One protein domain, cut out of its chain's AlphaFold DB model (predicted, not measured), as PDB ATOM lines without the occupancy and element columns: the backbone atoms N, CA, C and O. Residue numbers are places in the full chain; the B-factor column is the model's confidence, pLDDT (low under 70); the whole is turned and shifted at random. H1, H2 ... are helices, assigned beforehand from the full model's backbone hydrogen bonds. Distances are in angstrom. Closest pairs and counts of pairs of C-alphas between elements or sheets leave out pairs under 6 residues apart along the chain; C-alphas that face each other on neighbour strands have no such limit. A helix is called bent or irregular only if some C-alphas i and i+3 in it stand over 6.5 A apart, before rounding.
ATOM      1  N   LEU A  36      36.115 -10.611   5.536       67.25
ATOM      2  CA  LEU A  36      36.411 -11.545   6.619       67.25
ATOM      3  C   LEU A  36      35.389 -11.307   7.734       67.25
ATOM      4  O   LEU A  36      35.315 -10.218   8.309       67.25
ATOM      5  N   HIS A  37      34.539 -12.301   7.974       72.75
ATOM      6  CA  HIS A  37      33.457 -12.165   8.932       72.75
ATOM      7  C   HIS A  37      33.993 -12.397  10.340       72.75
ATOM      8  O   HIS A  37      34.673 -13.391  10.587       72.75
ATOM      9  N   ASP A  38      33.645 -11.499  11.259       81.62
ATOM     10  CA  ASP A  38      34.004 -11.616  12.670       81.62
ATOM     11  C   ASP A  38      33.449 -12.937  13.248       81.62
ATOM     12  O   ASP A  38      32.226 -13.114  13.293       81.62
ATOM     13  N   PRO A  39      34.307 -13.886  13.668       84.44
ATOM     14  CA  PRO A  39      33.860 -15.172  14.195       84.44
ATOM     15  C   PRO A  39      33.108 -15.039  15.523       84.44
ATOM     16  O   PRO A  39      32.313 -15.913  15.852       84.44
ATOM     17  N   CYS A  40      33.299 -13.940  16.257       88.94
ATOM     18  CA  CYS A  40      32.605 -13.683  17.513       88.94
ATOM     19  C   CYS A  40      31.207 -13.075  17.319       88.94
ATOM     20  O   CYS A  40      30.454 -12.950  18.290       88.94
ATOM     21  N   ARG A  41      30.826 -12.686  16.093       86.69
ATOM     22  CA  ARG A  41      29.484 -12.160  15.827       86.69
ATOM     23  C   ARG A  41      28.501 -13.255  15.412       86.69
ATOM     24  O   ARG A  41      28.831 -14.105  14.584       86.69
ATOM     25  N   PRO A  42      27.253 -13.210  15.923       77.31
ATOM     26  CA  PRO A  42      26.202 -14.117  15.486       77.31
ATOM     27  C   PRO A  42      25.937 -13.978  13.987       77.31
ATOM     28  O   PRO A  42      25.755 -12.872  13.476       77.31
ATOM     29  N   ARG A  43      25.844 -15.116  13.297       71.94
ATOM     30  CA  ARG A  43      25.505 -15.172  11.873       71.94
ATOM     31  C   ARG A  43      24.056 -15.563  11.682       71.94
ATOM     32  O   ARG A  43      23.566 -16.505  12.305       71.94
ATOM     33  N   VAL A  44      23.398 -14.892  10.745       68.06
ATOM     34  CA  VAL A  44      22.120 -15.358  10.212       68.06
ATOM     35  C   VAL A  44      22.437 -16.454   9.200       68.06
ATOM     36  O   VAL A  44      22.722 -16.184   8.038       68.06
ATOM     37  N   THR A  45      22.468 -17.706   9.648       67.12
ATOM     38  CA  THR A  45      22.565 -18.839   8.722       67.12
ATOM     39  C   THR A  45      21.239 -18.958   7.983       67.12
ATOM     40  O   THR A  45      20.206 -19.112   8.641       67.12
ATOM     41  N   ALA A  46      21.253 -18.897   6.647       59.56
ATOM     42  CA  ALA A  46      20.078 -19.227   5.846       59.56
ATOM     43  C   ALA A  46      19.623 -20.641   6.239       59.56
ATOM     44  O   ALA A  46      20.380 -21.606   6.138       59.56
ATOM     45  N   GLY A  47      18.436 -20.732   6.834       60.25
ATOM     46  CA  GLY A  47      17.900 -21.987   7.336       60.25
ATOM     47  C   GLY A  47      17.469 -22.887   6.185       60.25
ATOM     48  O   GLY A  47      16.854 -22.422   5.228       60.25
ATOM     49  N   GLY A  48      17.754 -24.175   6.326       62.66
ATOM     50  CA  GLY A  48      17.235 -25.239   5.484       62.66
ATOM     51  C   GLY A  48      16.828 -26.427   6.361       62.66
ATOM     52  O   GLY A  48      17.439 -26.665   7.409       62.66
ATOM     53  N   ALA A  49      15.725 -27.089   6.011       71.00
ATOM     54  CA  ALA A  49      15.115 -28.142   6.825       71.00
ATOM     55  C   ALA A  49      15.756 -29.526   6.614       71.00
ATOM     56  O   ALA A  49      15.380 -30.474   7.304       71.00
ATOM     57  N   ARG A  50      16.699 -29.667   5.672       78.44
ATOM     58  CA  ARG A  50      17.357 -30.949   5.393       78.44
ATOM     59  C   ARG A  50      18.410 -31.278   6.450       78.44
ATOM     60  O   ARG A  50      18.935 -30.399   7.147       78.44
ATOM     61  N   ALA A  51      18.717 -32.567   6.567       78.12
ATOM     62  CA  ALA A  51      19.711 -33.069   7.507       78.12
ATOM     63  C   ALA A  51      21.104 -32.490   7.208       78.12
ATOM     64  O   ALA A  51      21.760 -32.002   8.131       78.12
ATOM     65  N   GLU A  52      21.516 -32.431   5.933       75.38
ATOM     66  CA  GLU A  52      22.814 -31.858   5.551       75.38
ATOM     67  C   GLU A  52      22.914 -30.369   5.906       75.38
ATOM     68  O   GLU A  52      23.897 -29.922   6.498       75.38
ATOM     69  N   GLU A  53      21.862 -29.600   5.626       75.38
ATOM     70  CA  GLU A  53      21.787 -28.161   5.922       75.38
ATOM     71  C   GLU A  53      21.837 -27.887   7.436       75.38
ATOM     72  O   GLU A  53      22.297 -26.840   7.899       75.38
ATOM     73  N   THR A  54      21.361 -28.837   8.238       81.56
ATOM     74  CA  THR A  54      21.415 -28.774   9.700       81.56
ATOM     75  C   THR A  54      22.809 -29.112  10.216       81.56
ATOM     76  O   THR A  54      23.356 -28.349  11.015       81.56
ATOM     77  N   ALA A  55      23.421 -30.188   9.720       80.44
ATOM     78  CA  ALA A  55      24.790 -30.563  10.064       80.44
ATOM     79  C   ALA A  55      25.781 -29.440   9.721       80.44
ATOM     80  O   ALA A  55      26.576 -29.031  10.569       80.44
ATOM     81  N   GLN A  56      25.662 -28.855   8.526       83.88
ATOM     82  CA  GLN A  56      26.506 -27.746   8.093       83.88
ATOM     83  C   GLN A  56      26.394 -26.541   9.038       83.88
ATOM     84  O   GLN A  56      27.411 -25.958   9.411       83.88
ATOM     85  N   ARG A  57      25.188 -26.189   9.504       82.25
ATOM     86  CA  ARG A  57      25.006 -25.097  10.478       82.25
ATOM     87  C   ARG A  57      25.703 -25.366  11.808       82.25
ATOM     88  O   ARG A  57      26.322 -24.451  12.350       82.25
ATOM     89  N   TYR A  58      25.625 -26.589  12.331       86.56
ATOM     90  CA  TYR A  58      26.304 -26.948  13.578       86.56
ATOM     91  C   TYR A  58      27.823 -26.905  13.434       86.56
ATOM     92  O   TYR A  58      28.491 -26.307  14.277       86.56
ATOM     93  N   VAL A  59      28.360 -27.467  12.348       86.75
ATOM     94  CA  VAL A  59      29.803 -27.448  12.064       86.75
ATOM     95  C   VAL A  59      30.309 -26.013  11.940       86.75
ATOM     96  O   VAL A  59      31.280 -25.643  12.595       86.75
ATOM     97  N   LEU A  60      29.622 -25.173  11.160       86.38
ATOM     98  CA  LEU A  60      30.005 -23.770  10.997       86.38
ATOM     99  C   LEU A  60      29.965 -23.010  12.327       86.38
ATOM    100  O   LEU A  60      30.903 -22.280  12.631       86.38
ATOM    101  N   ARG A  61      28.938 -23.234  13.153       86.00
ATOM    102  CA  ARG A  61      28.838 -22.617  14.481       86.00
ATOM    103  C   ARG A  61      29.959 -23.064  15.420       86.00
ATOM    104  O   ARG A  61      30.477 -22.245  16.171       86.00
ATOM    105  N   ALA A  62      30.339 -24.340  15.376       87.88
ATOM    106  CA  ALA A  62      31.443 -24.863  16.176       87.88
ATOM    107  C   ALA A  62      32.789 -24.247  15.763       87.88
ATOM    108  O   ALA A  62      33.579 -23.867  16.625       87.88
ATOM    109  N   LEU A  63      33.032 -24.102  14.456       88.56
ATOM    110  CA  LEU A  63      34.232 -23.441  13.937       88.56
ATOM    111  C   LEU A  63      34.285 -21.958  14.317       88.56
ATOM    112  O   LEU A  63      35.349 -21.471  14.683       88.56
ATOM    113  N   ASP A  64      33.155 -21.256  14.270       88.88
ATOM    114  CA  ASP A  64      33.074 -19.840  14.647       88.88
ATOM    115  C   ASP A  64      33.382 -19.636  16.135       88.88
ATOM    116  O   ASP A  64      34.181 -18.778  16.504       88.88
ATOM    117  N   GLU A  65      32.826 -20.495  16.987       88.69
ATOM    118  CA  GLU A  65      33.090 -20.505  18.424       88.69
ATOM    119  C   GLU A  65      34.574 -20.782  18.730       88.69
ATOM    120  O   GLU A  65      35.193 -20.103  19.551       88.69
ATOM    121  N   LEU A  66      35.178 -21.765  18.054       90.44
ATOM    122  CA  LEU A  66      36.600 -22.072  18.215       90.44
ATOM    123  C   LEU A  66      37.489 -20.924  17.733       90.44
ATOM    124  O   LEU A  66      38.447 -20.567  18.423       90.44
ATOM    125  N   ALA A  67      37.162 -20.327  16.590       89.56
ATOM    126  CA  ALA A  67      37.894 -19.198  16.030       89.56
ATOM    127  C   ALA A  67      37.820 -17.982  16.971       89.56
ATOM    128  O   ALA A  67      38.846 -17.383  17.285       89.56
ATOM    129  N   CYS A  68      36.642 -17.702  17.539       91.44
ATOM    130  CA  CYS A  68      36.464 -16.643  18.530       91.44
ATOM    131  C   CYS A  68      37.304 -16.882  19.799       91.44
ATOM    132  O   CYS A  68      38.024 -15.989  20.244       91.44
ATOM    133  N   ARG A  69      37.284 -18.102  20.356       91.62
ATOM    134  CA  ARG A  69      38.069 -18.435  21.562       91.62
ATOM    135  C   ARG A  69      39.579 -18.393  21.348       91.62
ATOM    136  O   ARG A  69      40.318 -18.122  22.288       91.62
ATOM    137  N   THR A  70      40.033 -18.697  20.137       90.81
ATOM    138  CA  THR A  70      41.461 -18.703  19.781       90.81
ATOM    139  C   THR A  70      41.953 -17.360  19.250       90.81
ATOM    140  O   THR A  70      43.157 -17.194  19.072       90.81
ATOM    141  N   GLY A  71      41.053 -16.394  19.029       89.25
ATOM    142  CA  GLY A  71      41.382 -15.086  18.460       89.25
ATOM    143  C   GLY A  71      41.839 -15.148  17.000       89.25
ATOM    144  O   GLY A  71      42.507 -14.225  16.541       89.25
ATOM    145  N   LYS A  72      41.515 -16.231  16.285       88.31
ATOM    146  CA  LYS A  72      41.956 -16.496  14.907       88.31
ATOM    147  C   LYS A  72      40.831 -16.265  13.907       88.31
ATOM    148  O   LYS A  72      39.653 -16.320  14.262       88.31
ATOM    149  N   SER A  73      41.183 -16.053  12.636       87.62
ATOM    150  CA  SER A  73      40.183 -16.146  11.565       87.62
ATOM    151  C   SER A  73      39.757 -17.603  11.361       87.62
ATOM    152  O   SER A  73      40.432 -18.548  11.779       87.62
ATOM    153  N   ARG A  74      38.617 -17.804  10.694       84.00
ATOM    154  CA  ARG A  74      38.137 -19.151  10.381       84.00
ATOM    155  C   ARG A  74      39.066 -19.866   9.395       84.00
ATOM    156  O   ARG A  74      39.241 -21.071   9.530       84.00
ATOM    157  N   GLU A  75      39.664 -19.150   8.436       84.19
ATOM    158  CA  GLU A  75      40.675 -19.731   7.541       84.19
ATOM    159  C   GLU A  75      41.920 -20.163   8.316       84.19
ATOM    160  O   GLU A  75      42.398 -21.278   8.126       84.19
ATOM    161  N   GLU A  76      42.410 -19.320   9.222       87.06
ATOM    162  CA  GLU A  76      43.608 -19.618  10.007       87.06
ATOM    163  C   GLU A  76      43.402 -20.827  10.929       87.06
ATOM    164  O   GLU A  76      44.265 -21.699  11.018       87.06
ATOM    165  N   LEU A  77      42.225 -20.937  11.554       87.38
ATOM    166  CA  LEU A  77      41.866 -22.105  12.355       87.38
ATOM    167  C   LEU A  77      41.792 -23.386  11.510       87.38
ATOM    168  O   LEU A  77      42.259 -24.433  11.951       87.38
ATOM    169  N   VAL A  78      41.190 -23.322  10.316       85.94
ATOM    170  CA  VAL A  78      41.065 -24.486   9.423       85.94
ATOM    171  C   VAL A  78      42.435 -24.952   8.939       85.94
ATOM    172  O   VAL A  78      42.695 -26.154   8.947       85.94
ATOM    173  N   LEU A  79      43.322 -24.021   8.581       87.50
ATOM    174  CA  LEU A  79      44.701 -24.338   8.206       87.50
ATOM    175  C   LEU A  79      45.456 -24.999   9.365       87.50
ATOM    176  O   LEU A  79      46.093 -26.027   9.175       87.50
ATOM    177  N   GLU A  80      45.316 -24.481  10.585       86.69
ATOM    178  CA  GLU A  80      45.954 -25.072  11.765       86.69
ATOM    179  C   GLU A  80      45.372 -26.447  12.139       86.69
ATOM    180  O   GLU A  80      46.073 -27.289  12.701       86.69
ATOM    181  N   LEU A  81      44.085 -26.693  11.876       84.38
ATOM    182  CA  LEU A  81      43.472 -28.014  12.056       84.38
ATOM    183  C   LEU A  81      44.013 -29.026  11.042       84.38
ATOM    184  O   LEU A  81      44.303 -30.161  11.424       84.38
ATOM    185  N   ALA A  82      44.168 -28.602   9.787       82.94
ATOM    186  CA  ALA A  82      44.757 -29.416   8.731       82.94
ATOM    187  C   ALA A  82      46.229 -29.744   9.041       82.94
ATOM    188  O   ALA A  82      46.613 -30.911   9.008       82.94
ATOM    189  N   ASP A  83      47.020 -28.748   9.454       82.12
ATOM    190  CA  ASP A  83      48.427 -28.930   9.841       82.12
ATOM    191  C   ASP A  83      48.592 -29.822  11.079       82.12
ATOM    192  O   ASP A  83      49.545 -30.597  11.173       82.12
ATOM    193  N   ARG A  84      47.652 -29.764  12.033       77.50
ATOM    194  CA  ARG A  84      47.632 -30.658  13.205       77.50
ATOM    195  C   ARG A  84      47.241 -32.100  12.874       77.50
ATOM    196  O   ARG A  84      47.167 -32.921  13.787       77.50
ATOM    197  N   GLY A  85      47.020 -32.422  11.603       61.56
ATOM    198  CA  GLY A  85      46.760 -33.787  11.164       61.56
ATOM    199  C   GLY A  85      45.363 -34.278  11.518       61.56
ATOM    200  O   GLY A  85      45.136 -35.487  11.548       61.56
ATOM    201  N   ILE A  86      44.408 -33.369  11.760       61.97
ATOM    202  CA  ILE A  86      43.003 -33.732  11.585       61.97
ATOM    203  C   ILE A  86      42.782 -33.788  10.078       61.97
ATOM    204  O   ILE A  86      42.296 -32.840   9.462       61.97
ATOM    205  N   ASP A  87      43.182 -34.905   9.479       70.00
ATOM    206  CA  ASP A  87      42.740 -35.236   8.141       70.00
ATOM    207  C   ASP A  87      41.252 -35.567   8.265       70.00
ATOM    208  O   ASP A  87      40.841 -36.662   8.651       70.00
ATOM    209  N   VAL A  88      40.427 -34.538   8.066       65.50
ATOM    210  CA  VAL A  88      38.968 -34.632   8.155       65.50
ATOM    211  C   VAL A  88      38.465 -35.730   7.222       65.50
ATOM    212  O   VAL A  88      37.473 -36.378   7.534       65.50
ATOM    213  N   VAL A  89      39.175 -35.991   6.120       67.75
ATOM    214  CA  VAL A  89      38.837 -37.067   5.194       67.75
ATOM    215  C   VAL A  89      39.112 -38.426   5.833       67.75
ATOM    216  O   VAL A  89      38.239 -39.286   5.789       67.75
ATOM    217  N   ASP A  90      40.255 -38.624   6.487       74.25
ATOM    218  CA  ASP A  90      40.533 -39.883   7.194       74.25
ATOM    219  C   ASP A  90      39.642 -40.088   8.424       74.25
ATOM    220  O   ASP A  90      39.242 -41.215   8.720       74.25
ATOM    221  N   ALA A  91      39.278 -39.013   9.123       71.56
ATOM    222  CA  ALA A  91      38.318 -39.073  10.218       71.56
ATOM    223  C   ALA A  91      36.917 -39.469   9.722       71.56
ATOM    224  O   ALA A  91      36.251 -40.271  10.375       71.56
ATOM    225  N   ILE A  92      36.491 -38.948   8.564       75.62
ATOM    226  CA  ILE A  92      35.231 -39.338   7.916       75.62
ATOM    227  C   ILE A  92      35.293 -40.797   7.469       75.62
ATOM    228  O   ILE A  92      34.401 -41.549   7.840       75.62
ATOM    229  N   ARG A  93      36.359 -41.225   6.778       79.81
ATOM    230  CA  ARG A  93      36.534 -42.630   6.359       79.81
ATOM    231  C   ARG A  93      36.462 -43.583   7.543       79.81
ATOM    232  O   ARG A  93      35.754 -44.577   7.503       79.81
ATOM    233  N   ARG A  94      37.140 -43.243   8.643       82.75
ATOM    234  CA  ARG A  94      37.104 -44.052   9.865       82.75
ATOM    235  C   ARG A  94      35.707 -44.112  10.480       82.75
ATOM    236  O   ARG A  94      35.340 -45.131  11.062       82.75
ATOM    237  N   LEU A  95      34.943 -43.025  10.388       82.31
ATOM    238  CA  LEU A  95      33.558 -42.991  10.840       82.31
ATOM    239  C   LEU A  95      32.658 -43.847   9.938       82.31
ATOM    240  O   LEU A  95      31.832 -44.581  10.468       82.31
ATOM    241  N   GLU A  96      32.831 -43.778   8.617       84.88
ATOM    242  CA  GLU A  96      32.116 -44.607   7.637       84.88
ATOM    243  C   GLU A  96      32.391 -46.092   7.877       84.88
ATOM    244  O   GLU A  96      31.439 -46.844   8.066       84.88
ATOM    245  N   ASP A  97      33.661 -46.478   8.023       92.06
ATOM    246  CA  ASP A  97      34.054 -47.851   8.369       92.06
ATOM    247  C   ASP A  97      33.386 -48.311   9.672       92.06
ATOM    248  O   ASP A  97      32.898 -49.432   9.780       92.06
ATOM    249  N   THR A  98      33.327 -47.429  10.676       90.25
ATOM    250  CA  THR A  98      32.679 -47.738  11.956       90.25
ATOM    251  C   THR A  98      31.169 -47.916  11.784       90.25
ATOM    252  O   THR A  98      30.576 -48.793  12.401       90.25
ATOM    253  N   ILE A  99      30.520 -47.085  10.968       90.44
ATOM    254  CA  ILE A  99      29.078 -47.172  10.707       90.44
ATOM    255  C   ILE A  99      28.742 -48.449   9.935       90.44
ATOM    256  O   ILE A  99      27.728 -49.079  10.238       90.44
ATOM    257  N   ASP A 100      29.566 -48.826   8.962       91.38
ATOM    258  CA  ASP A 100      29.382 -50.055   8.193       91.38
ATOM    259  C   ASP A 100      29.605 -51.301   9.068       91.38
ATOM    260  O   ASP A 100      28.760 -52.194   9.046       91.38
ATOM    261  N   ASP A 101      30.618 -51.308   9.945       92.75
ATOM    262  CA  ASP A 101      30.823 -52.369  10.953       92.75
ATOM    263  C   ASP A 101      29.601 -52.530  11.876       92.75
ATOM    264  O   ASP A 101      29.111 -53.636  12.130       92.75
ATOM    265  N   TRP A 102      29.036 -51.412  12.342       88.75
ATOM    266  CA  TRP A 102      27.807 -51.443  13.136       88.75
ATOM    267  C   TRP A 102      26.593 -51.930  12.342       88.75
ATOM    268  O   TRP A 102      25.717 -52.567  12.933       88.75
ATOM    269  N   ARG A 103      26.517 -51.641  11.039       89.38
ATOM    270  CA  ARG A 103      25.436 -52.120  10.170       89.38
ATOM    271  C   ARG A 103      25.496 -53.636  10.019       89.38
ATOM    272  O   ARG A 103      24.481 -54.278  10.261       89.38
ATOM    273  N   GLU A 104      26.669 -54.192   9.724       88.19
ATOM    274  CA  GLU A 104      26.858 -55.646   9.623       88.19
ATOM    275  C   GLU A 104      26.520 -56.349  10.943       88.19
ATOM    276  O   GLU A 104      25.781 -57.330  10.954       88.19
ATOM    277  N   ARG A 105      26.967 -55.807  12.086       87.94
ATOM    278  CA  ARG A 105      26.584 -56.343  13.406       87.94
ATOM    279  C   ARG A 105      25.083 -56.313  13.655       87.94
ATOM    280  O   ARG A 105      24.568 -57.190  14.341       87.94
ATOM    281  N   LEU A 106      24.389 -55.280  13.187       89.56
ATOM    282  CA  LEU A 106      22.940 -55.183  13.341       89.56
ATOM    283  C   LEU A 106      22.217 -56.185  12.448       89.56
ATOM    284  O   LEU A 106      21.258 -56.791  12.910       89.56
ATOM    285  N   GLU A 107      22.675 -56.375  11.214       87.19
ATOM    286  CA  GLU A 107      22.134 -57.389  10.306       87.19
ATOM    287  C   GLU A 107      22.325 -58.795  10.887       87.19
ATOM    288  O   GLU A 107      21.355 -59.533  10.973       87.19
ATOM    289  N   ASP A 108      23.498 -59.115  11.437       87.75
ATOM    290  CA  ASP A 108      23.767 -60.403  12.098       87.75
ATOM    291  C   ASP A 108      22.878 -60.642  13.340       87.75
ATOM    292  O   ASP A 108      22.421 -61.754  13.599       87.75
ATOM    293  N   ILE A 109      22.566 -59.586  14.102       85.38
ATOM    294  CA  ILE A 109      21.630 -59.664  15.238       85.38
ATOM    295  C   ILE A 109      20.178 -59.848  14.766       85.38
ATOM    296  O   ILE A 109      19.395 -60.505  15.453       85.38
ATOM    297  N   LEU A 110      19.802 -59.242  13.638       84.00
ATOM    298  CA  LEU A 110      18.443 -59.291  13.091       84.00
ATOM    299  C   LEU A 110      18.168 -60.575  12.291       84.00
ATOM    300  O   LEU A 110      17.023 -61.019  12.284       84.00
ATOM    301  N   ASP A 111      19.196 -61.171  11.684       83.00
ATOM    302  CA  ASP A 111      19.168 -62.471  10.992       83.00
ATOM    303  C   ASP A 111      19.589 -63.647  11.898       83.00
ATOM    304  O   ASP A 111      19.731 -64.786  11.439       83.00
ATOM    305  N   GLY A 112      19.763 -63.399  13.202       70.25
ATOM    306  CA  GLY A 112      19.951 -64.453  14.201       70.25
ATOM    307  C   GLY A 112      18.780 -65.460  14.215       70.25
ATOM    308  O   GLY A 112      17.657 -65.090  13.876       70.25
ATOM    309  N   PRO A 113      19.034 -66.728  14.599       57.88
ATOM    310  CA  PRO A 113      18.187 -67.895  14.303       57.88
ATOM    311  C   PRO A 113      16.744 -67.842  14.821       57.88
ATOM    312  O   PRO A 113      16.514 -67.310  15.934       57.88
TER     313      PRO A 113
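What this domain is: This is residues 36 to 113 of the 113 residues of the protein "Ribbon-helix-helix protein, CopG family" of Actinobacteria bacterium (UniProt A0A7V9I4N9). A long helix, H3, sticks out as a free arm from a small, loose body in which H1 and H2 meet at a right-angled corner, near the end of H1. An arched stretch, residues 36 to 50, runs beside H1 and leads into its first residue, while H2 links the corner to the arm. The printed part has 78 residues with three named helices, in the order H1, H2, H3, and no named strand; its class is all helix. The whole is only just extended, close to loose, with a radius of gyration of the C-alphas of 17.8 A, and its outline is flat, spanning 59 by 32 by 16 A, with the arm making much of the length.

Where its parts are: The printed part begins at Leu 36, and residues 36 to 50 hold no named element; their C-alphas lie 16 to 21 A from the mean of all C-alphas. H1, residues 51 to 70, begins with C-alpha 51 at (19.711, -33.069, 7.507) and is 28.8 A long from first to last C-alpha. H2, residues 74 to 83, begins with C-alpha 74 at (38.137, -19.151, 10.381) and is 14.2 A long. H3, residues 88 to 110, is the longest helix, 32.5 A from first to last C-alpha, and ends with C-alpha 110 at (18.443, -59.291, 13.091).

How they stand to each other: H1 and H2 touch, with 6 pairs of C-alphas within 8 A; the closest C-alphas are those of Ala 67 and Arg 74, 5.7 A apart. H1 touches H2 with residues 63 to 67 alone. Their lines are about perpendicular, at 90 degrees. H2 and H3 are close but not clearly touching, with 1 pair of C-alphas within 8 A, those of Ala 82 and Val 88, 7.8 A apart. Their lines are about perpendicular, at 73 degrees. H1 and H3 are apart, and H3 touches no helix. In H1, H2 and H3 every O i to N i+4 pair is within hydrogen-bond range, and no helix is bent.

The domain as a whole: The C-alphas of Leu 36 and Pro 113, the two farthest apart, are 59.7 A from each other. Residues 87 to 113, of which 88 to 110 belong to H3, stand free. Without them the body has 51 residues, spans 33 by 25 by 16 A and has a radius of gyration of 11.9 A. The printed part has no cut and ends at residue 113, the chain's last residue. The links from H1 to H2, with 3 residues, and from H2 to H3, with 4 residues, are tight. The mean pLDDT of the printed part is 81.3; it is under 70 at 11 residues, namely residue 36, residues 44 to 48, residues 85 to 86, residues 88 to 89 and residue 113.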